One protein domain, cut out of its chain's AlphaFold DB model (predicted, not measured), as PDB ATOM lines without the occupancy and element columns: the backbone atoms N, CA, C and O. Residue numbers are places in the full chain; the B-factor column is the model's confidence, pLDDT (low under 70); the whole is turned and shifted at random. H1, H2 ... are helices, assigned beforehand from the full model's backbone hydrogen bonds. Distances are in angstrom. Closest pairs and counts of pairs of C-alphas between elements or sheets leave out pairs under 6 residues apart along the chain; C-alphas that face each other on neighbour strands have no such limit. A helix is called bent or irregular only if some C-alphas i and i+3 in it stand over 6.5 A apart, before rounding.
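AT A GLANCE: This is residues 226 to 255 and 290 to 315 of the 336 residues of the protein "C2H2-type domain-containing protein" of Paragonimus westermani (UniProt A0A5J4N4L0). Two helices set about perpendicular make a rough T: the long H3 begins beside the middle of H1, with residues 292 to 295 of H3 meeting residues 231 to 235 of H1, and runs off to one side. After H1 the backbone turns over in a short link towards H3, where the small one-turn helix H2 comes near it, while residues 306 to 315, the last part of H3, stick out as a free arm that makes much of the length. The printed part has 56 residues, with three named helices in the order H1, H2, H3 and no named strand; the class is all helix, and the helices hold 43 of the 56 residues. The whole is only just loose, close to compact, with a radius of gyration of the C-alphas of 12.6 A, and it spans 37 by 28 by 21 A.

HOW THE PARTS SIT: H1, residues 226 to 240, comes first in the printed part, and H3, residues 292 to 315, comes last. H1 and H3 touch, with 4 pairs of C-alphas within 8 A. Their closest C-alphas are those of Ile 231 and Thr 295, 7.3 A apart. H1 touches H3 with residues 231 to 235 alone, and H3 touches H1 with residues 292 to 295 alone. The lines of the two helices stand at 79 degrees, about perpendicular, and their centres are 16.6 A apart. Between them along the chain is H2, residues 248 to 251, which follows H1 over a short link of 7 residues. H1 and H2 are apart. H2 and H3 are close but not clearly touching, with 1 pair of C-alphas within 8 A. That closest pair is the C-alphas of Leu 250 and Arg 298, 7.2 A apart, and the centres of H2 and H3 are 12.0 A apart. In the backbones, 9 of 11 O i to N i+4 pairs are within hydrogen-bond range in H1 and 18 of 20 in H3; H2 is too short for such a pair, and its one O i to N i+3 pair is within range.

IN THESE COORDINATES: H1 has 15 residues, from Gln 226, with its C-alpha at (12.238, 4.237, 29.363), to Leu 240, with its C-alpha at (5.863, 5.936, 51.391), and measures 23.0 A from first to last C-alpha. H1 is irregular, but only just: C-alphas 226 and 229 are 6.8 A apart, against about 5 A in a regular helix, and its line is a rough one. H2 has four residues, Pro 248 to Leu 251, and measures 5.3 A from first to last C-alpha. H3 is the longest helix, with 24 residues from Leu 292 to Asn 315, and measures 35.3 A. Its first C-alpha is at (17.942, 12.205, 39.512) and its last at (27.955, -19.094, 52.325).

THE WHOLE: The two C-alphas farthest apart are those of Glu 228 and Asn 315, at 37.0 A. Without residues 306 to 315, which stand free, the body has 46 residues, spans 30 by 20 by 19 A and has a radius of gyration of 10.7 A. Residues 256 to 289 are cut out and not printed, and C-alphas 255 and 290 are 12.6 A apart across the cut. The link from H2 to H3 is the link across the cut, with 40 residues in the chain, 34 of them not printed. The mean pLDDT of the printed part is 73.2. The model's confidence is low, under 70, at 22 residues: 226 to 228, 241 to 255 and 312 to 315.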
ATOM      1  N   GLN A 226      11.869   5.560  28.831       66.25
ATOM      2  CA  GLN A 226      12.238   4.237  29.363       66.25
ATOM      3  C   GLN A 226      12.709   4.276  30.825       66.25
ATOM      4  O   GLN A 226      12.677   3.253  31.500       66.25
ATOM      5  N   THR A 227      13.157   5.433  31.319       68.94
ATOM      6  CA  THR A 227      13.703   5.582  32.681       68.94
ATOM      7  C   THR A 227      12.768   6.342  33.620       68.94
ATOM      8  O   THR A 227      12.667   5.996  34.794       68.94
ATOM      9  N   GLU A 228      12.039   7.336  33.111       68.50
ATOM     10  CA  GLU A 228      11.173   8.240  33.878       68.50
ATOM     11  C   GLU A 228      10.084   7.508  34.674       68.50
ATOM     12  O   GLU A 228       9.871   7.837  35.837       68.50
ATOM     13  N   GLY A 229       9.473   6.456  34.117       77.38
ATOM     14  CA  GLY A 229       8.513   5.623  34.854       77.38
ATOM     15  C   GLY A 229       9.127   4.936  36.083       77.38
ATOM     16  O   GLY A 229       8.558   4.991  37.172       77.38
ATOM     17  N   GLY A 230      10.321   4.351  35.936       78.75
ATOM     18  CA  GLY A 230      11.037   3.699  37.037       78.75
ATOM     19  C   GLY A 230      11.538   4.688  38.093       78.75
ATOM     20  O   GLY A 230      11.391   4.442  39.287       78.75
ATOM     21  N   ILE A 231      12.069   5.840  37.667       78.94
ATOM     22  CA  ILE A 231      12.541   6.903  38.572       78.94
ATOM     23  C   ILE A 231      11.379   7.488  39.384       78.94
ATOM     24  O   ILE A 231      11.513   7.671  40.594       78.94
ATOM     25  N   ASN A 232      10.234   7.747  38.744       80.12
ATOM     26  CA  ASN A 232       9.049   8.261  39.427       80.12
ATOM     27  C   ASN A 232       8.507   7.238  40.437       80.12
ATOM     28  O   ASN A 232       8.219   7.616  41.570       80.12
ATOM     29  N   ARG A 233       8.468   5.944  40.081       81.56
ATOM     30  CA  ARG A 233       8.067   4.869  41.005       81.56
ATOM     31  C   ARG A 233       9.032   4.712  42.186       81.56
ATOM     32  O   ARG A 233       8.579   4.481  43.301       81.56
ATOM     33  N   LEU A 234      10.339   4.890  41.983       80.75
ATOM     34  CA  LEU A 234      11.308   4.941  43.086       80.75
ATOM     35  C   LEU A 234      11.049   6.146  44.004       80.75
ATOM     36  O   LEU A 234      10.969   5.972  45.213       80.75
ATOM     37  N   CYS A 235      10.835   7.345  43.450       76.75
ATOM     38  CA  CYS A 235      10.542   8.558  44.233       76.75
ATOM     39  C   CYS A 235       9.169   8.534  44.942       76.75
ATOM     40  O   CYS A 235       8.939   9.325  45.860       76.75
ATOM     41  N   GLU A 236       8.253   7.670  44.499       81.12
ATOM     42  CA  GLU A 236       6.979   7.356  45.154       81.12
ATOM     43  C   GLU A 236       7.196   6.386  46.327       81.12
ATOM     44  O   GLU A 236       6.789   6.679  47.448       81.12
ATOM     45  N   LEU A 237       7.920   5.281  46.113       77.94
ATOM     46  CA  LEU A 237       8.251   4.309  47.166       77.94
ATOM     47  C   LEU A 237       9.122   4.921  48.282       77.94
ATOM     48  O   LEU A 237       8.866   4.677  49.461       77.94
ATOM     49  N   GLU A 238      10.082   5.784  47.932       76.06
ATOM     50  CA  GLU A 238      10.887   6.593  48.870       76.06
ATOM     51  C   GLU A 238      10.065   7.624  49.667       76.06
ATOM     52  O   GLU A 238      10.555   8.164  50.656       76.06
ATOM     53  N   ALA A 239       8.842   7.943  49.230       74.44
ATOM     54  CA  ALA A 239       7.931   8.851  49.932       74.44
ATOM     55  C   ALA A 239       6.927   8.117  50.832       74.44
ATOM     56  O   ALA A 239       6.324   8.744  51.699       74.44
ATOM     57  N   LEU A 240       6.741   6.812  50.612       73.94
ATOM     58  CA  LEU A 240       5.863   5.936  51.391       73.94
ATOM     59  C   LEU A 240       6.613   5.156  52.483       73.94
ATOM     60  O   LEU A 240       5.978   4.529  53.327       73.94
ATOM     61  N   THR A 241       7.948   5.167  52.477       66.19
ATOM     62  CA  THR A 241       8.764   4.491  53.493       66.19
ATOM     63  C   THR A 241       9.005   5.387  54.706       66.19
ATOM     64  O   THR A 241       9.575   6.472  54.587       66.19
ATOM     65  N   THR A 242       8.620   4.915  55.894       58.91
ATOM     66  CA  THR A 242       9.008   5.539  57.165       58.91
ATOM     67  C   THR A 242      10.471   5.234  57.497       58.91
ATOM     68  O   THR A 242      11.054   4.254  57.023       58.91
ATOM     69  N   VAL A 243      11.083   6.086  58.327       59.25
ATOM     70  CA  VAL A 243      12.514   6.003  58.680       59.25
ATOM     71  C   VAL A 243      12.863   4.686  59.394       59.25
ATOM     72  O   VAL A 243      13.971   4.188  59.245       59.25
ATOM     73  N   GLU A 244      11.905   4.075  60.094       56.56
ATOM     74  CA  GLU A 244      12.071   2.816  60.839       56.56
ATOM     75  C   GLU A 244      12.440   1.609  59.957       56.56
ATOM     76  O   GLU A 244      13.090   0.680  60.429       56.56
ATOM     77  N   PHE A 245      12.084   1.630  58.666       54.47
ATOM     78  CA  PHE A 245      12.432   0.571  57.705       54.47
ATOM     79  C   PHE A 245      13.661   0.909  56.843       54.47
ATOM     80  O   PHE A 245      14.014   0.149  55.934       54.47
ATOM     81  N   MET A 246      14.335   2.036  57.099       61.69
ATOM     82  CA  MET A 246      15.544   2.412  56.367       61.69
ATOM     83  C   MET A 246      16.758   1.628  56.854       61.69
ATOM     84  O   MET A 246      17.114   1.636  58.029       61.69
ATOM     85  N   THR A 247      17.456   0.986  55.919       61.75
ATOM     86  CA  THR A 247      18.742   0.342  56.203       61.75
ATOM     87  C   THR A 247      19.756   1.417  56.623       61.75
ATOM     88  O   THR A 247      19.891   2.403  55.891       61.75
ATOM     89  N   PRO A 248      20.512   1.268  57.730       62.09
ATOM     90  CA  PRO A 248      21.432   2.311  58.209       62.09
ATOM     91  C   PRO A 248      22.500   2.701  57.171       62.09
ATOM     92  O   PRO A 248      22.928   3.852  57.118       62.09
ATOM     93  N   THR A 249      22.838   1.789  56.255       61.12
ATOM     94  CA  THR A 249      23.664   2.028  55.060       61.12
ATOM     95  C   THR A 249      23.199   3.213  54.204       61.12
ATOM     96  O   THR A 249      24.012   3.821  53.518       61.12
ATOM     97  N   LEU A 250      21.911   3.568  54.234       62.84
ATOM     98  CA  LEU A 250      21.328   4.663  53.447       62.84
ATOM     99  C   LEU A 250      21.471   6.025  54.132       62.84
ATOM    100  O   LEU A 250      21.567   7.042  53.449       62.84
ATOM    101  N   LEU A 251      21.537   6.038  55.466       63.44
ATOM    102  CA  LEU A 251      21.888   7.220  56.260       63.44
ATOM    103  C   LEU A 251      23.391   7.539  56.148       63.44
ATOM    104  O   LEU A 251      23.798   8.680  56.342       63.44
ATOM    105  N   LEU A 252      24.197   6.540  55.767       63.50
ATOM    106  CA  LEU A 252      25.620   6.664  55.444       63.50
ATOM    107  C   LEU A 252      25.898   7.133  53.998       63.50
ATOM    108  O   LEU A 252      27.059   7.366  53.658       63.50
ATOM    109  N   LEU A 253      24.884   7.310  53.131       64.44
ATOM    110  CA  LEU A 253      25.116   7.949  51.829       64.44
ATOM    111  C   LEU A 253      25.427   9.449  52.010       64.44
ATOM    112  O   LEU A 253      24.716  10.129  52.754       64.44
ATOM    113  N   PRO A 254      26.409  10.014  51.277       59.28
ATOM    114  CA  PRO A 254      26.752  11.430  51.375       59.28
ATOM    115  C   PRO A 254      25.552  12.363  51.174       59.28
ATOM    116  O   PRO A 254      24.803  12.246  50.196       59.28
ATOM    117  N   ALA A 255      25.408  13.336  52.079       64.81
ATOM    118  CA  ALA A 255      24.361  14.345  52.012       64.81
ATOM    119  C   ALA A 255      24.375  15.071  50.655       64.81
ATOM    120  O   ALA A 255      25.419  15.478  50.140       64.81
ATOM    121  N   THR A 290      14.798  14.169  45.718       78.50
ATOM    122  CA  THR A 290      14.338  13.617  44.427       78.50
ATOM    123  C   THR A 290      15.268  13.935  43.246       78.50
ATOM    124  O   THR A 290      14.890  13.796  42.084       78.50
ATOM    125  N   HIS A 291      16.500  14.385  43.506       82.94
ATOM    126  CA  HIS A 291      17.469  14.665  42.448       82.94
ATOM    127  C   HIS A 291      17.859  13.374  41.722       82.94
ATOM    128  O   HIS A 291      18.400  12.463  42.346       82.94
ATOM    129  N   LEU A 292      17.689  13.351  40.397       80.12
ATOM    130  CA  LEU A 292      17.942  12.205  39.512       80.12
ATOM    131  C   LEU A 292      19.211  11.403  39.858       80.12
ATOM    132  O   LEU A 292      19.157  10.185  40.009       80.12
ATOM    133  N   LYS A 293      20.352  12.087  40.027       79.88
ATOM    134  CA  LYS A 293      21.631  11.446  40.380       79.88
ATOM    135  C   LYS A 293      21.577  10.766  41.754       79.88
ATOM    136  O   LYS A 293      22.098   9.670  41.899       79.88
ATOM    137  N   CYS A 294      20.942  11.391  42.742       81.25
ATOM    138  CA  CYS A 294      20.827  10.858  44.098       81.25
ATOM    139  C   CYS A 294      19.869   9.661  44.168       81.25
ATOM    140  O   CYS A 294      20.201   8.684  44.833       81.25
ATOM    141  N   THR A 295      18.743   9.694  43.444       83.12
ATOM    142  CA  THR A 295      17.843   8.534  43.304       83.12
ATOM    143  C   THR A 295      18.569   7.358  42.644       83.12
ATOM    144  O   THR A 295      18.512   6.245  43.156       83.12
ATOM    145  N   PHE A 296      19.349   7.598  41.578       83.38
ATOM    146  CA  PHE A 296      20.187   6.550  40.979       83.38
ATOM    147  C   PHE A 296      21.252   6.004  41.943       83.38
ATOM    148  O   PHE A 296      21.411   4.791  42.023       83.38
ATOM    149  N   THR A 297      21.966   6.848  42.699       82.50
ATOM    150  CA  THR A 297      22.976   6.365  43.662       82.50
ATOM    151  C   THR A 297      22.352   5.534  44.791       82.50
ATOM    152  O   THR A 297      22.919   4.504  45.153       82.50
ATOM    153  N   ARG A 298      21.168   5.909  45.304       84.19
ATOM    154  CA  ARG A 298      20.425   5.089  46.284       84.19
ATOM    155  C   ARG A 298      19.979   3.754  45.687       84.19
ATOM    156  O   ARG A 298      20.231   2.716  46.288       84.19
ATOM    157  N   ALA A 299      19.383   3.768  44.493       83.75
ATOM    158  CA  ALA A 299      18.940   2.556  43.805       83.75
ATOM    159  C   ALA A 299      20.099   1.582  43.518       83.75
ATOM    160  O   ALA A 299      19.942   0.375  43.690       83.75
ATOM    161  N   LEU A 300      21.278   2.099  43.149       85.56
ATOM    162  CA  LEU A 300      22.483   1.290  42.959       85.56
ATOM    163  C   LEU A 300      22.953   0.633  44.265       85.56
ATOM    164  O   LEU A 300      23.168  -0.576  44.256       85.56
ATOM    165  N   LYS A 301      23.039   1.363  45.392       82.88
ATOM    166  CA  LYS A 301      23.455   0.737  46.665       82.88
ATOM    167  C   LYS A 301      22.406  -0.241  47.209       82.88
ATOM    168  O   LYS A 301      22.776  -1.244  47.806       82.88
ATOM    169  N   TYR A 302      21.112  -0.021  46.953       80.25
ATOM    170  CA  TYR A 302      20.070  -1.021  47.230       80.25
ATOM    171  C   TYR A 302      20.254  -2.309  46.411       80.25
ATOM    172  O   TYR A 302      20.101  -3.400  46.955       80.25
ATOM    173  N   TYR A 303      20.591  -2.197  45.123       84.50
ATOM    174  CA  TYR A 303      20.853  -3.356  44.263       84.50
ATOM    175  C   TYR A 303      22.112  -4.119  44.705       84.50
ATOM    176  O   TYR A 303      22.088  -5.340  44.818       84.50
ATOM    177  N   GLU A 304      23.180  -3.394  45.040       84.81
ATOM    178  CA  GLU A 304      24.422  -3.927  45.614       84.81
ATOM    179  C   GLU A 304      24.164  -4.682  46.934       84.81
ATOM    180  O   GLU A 304      24.514  -5.853  47.032       84.81
ATOM    181  N   LEU A 305      23.434  -4.084  47.888       81.69
ATOM    182  CA  LEU A 305      22.996  -4.739  49.134       81.69
ATOM    183  C   LEU A 305      22.106  -5.975  48.887       81.69
ATOM    184  O   LEU A 305      22.110  -6.916  49.680       81.69
ATOM    185  N   GLY A 306      21.325  -5.983  47.802       83.69
ATOM    186  CA  GLY A 306      20.538  -7.144  47.382       83.69
ATOM    187  C   GLY A 306      21.417  -8.300  46.897       83.69
ATOM    188  O   GLY A 306      21.198  -9.444  47.290       83.69
ATOM    189  N   LEU A 307      22.444  -8.001  46.096       84.38
ATOM    190  CA  LEU A 307      23.435  -8.985  45.649       84.38
ATOM    191  C   LEU A 307      24.314  -9.489  46.803       84.38
ATOM    192  O   LEU A 307      24.600 -10.680  46.862       84.38
ATOM    193  N   GLU A 308      24.708  -8.616  47.737       83.38
ATOM    194  CA  GLU A 308      25.446  -8.997  48.952       83.38
ATOM    195  C   GLU A 308      24.674 -10.053  49.764       83.38
ATOM    196  O   GLU A 308      25.264 -11.056  50.161       83.38
ATOM    197  N   LYS A 309      23.350  -9.901  49.935       82.69
ATOM    198  CA  LYS A 309      22.501 -10.910  50.604       82.69
ATOM    199  C   LYS A 309      22.438 -12.232  49.836       82.69
ATOM    200  O   LYS A 309      22.738 -13.273  50.407       82.69
ATOM    201  N   LEU A 310      22.156 -12.180  48.531       82.31
ATOM    202  CA  LEU A 310      22.084 -13.371  47.666       82.31
ATOM    203  C   LEU A 310      23.413 -14.147  47.566       82.31
ATOM    204  O   LEU A 310      23.413 -15.322  47.194       82.31
ATOM    205  N   HIS A 311      24.545 -13.513  47.881       80.00
ATOM    206  CA  HIS A 311      25.839 -14.183  48.028       80.00
ATOM    207  C   HIS A 311      26.138 -14.609  49.475       80.00
ATOM    208  O   HIS A 311      26.785 -15.634  49.669       80.00
ATOM    209  N   GLY A 312      25.650 -13.869  50.475       62.88
ATOM    210  CA  GLY A 312      25.759 -14.214  51.892       62.88
ATOM    211  C   GLY A 312      25.038 -15.516  52.240       62.88
ATOM    212  O   GLY A 312      25.656 -16.405  52.822       62.88
ATOM    213  N   ASP A 313      23.786 -15.674  51.797       56.97
ATOM    214  CA  ASP A 313      22.992 -16.889  52.044       56.97
ATOM    215  C   ASP A 313      23.705 -18.145  51.497       56.97
ATOM    216  O   ASP A 313      23.784 -19.170  52.170       56.97
ATOM    217  N   ARG A 314      24.358 -18.034  50.328       54.00
ATOM    218  CA  ARG A 314      25.128 -19.130  49.703       54.00
ATOM    219  C   ARG A 314      26.396 -19.546  50.461       54.00
ATOM    220  O   ARG A 314      26.927 -20.614  50.166       54.00
ATOM    221  N   ASN A 315      26.875 -18.732  51.402       49.53
ATOM    222  CA  ASN A 315      27.955 -19.094  52.325       49.53
ATOM    223  C   ASN A 315      27.431 -19.512  53.714       49.53
ATOM    224  O   ASN A 315      28.190 -20.105  54.474       49.53
TER     225      ASN A 315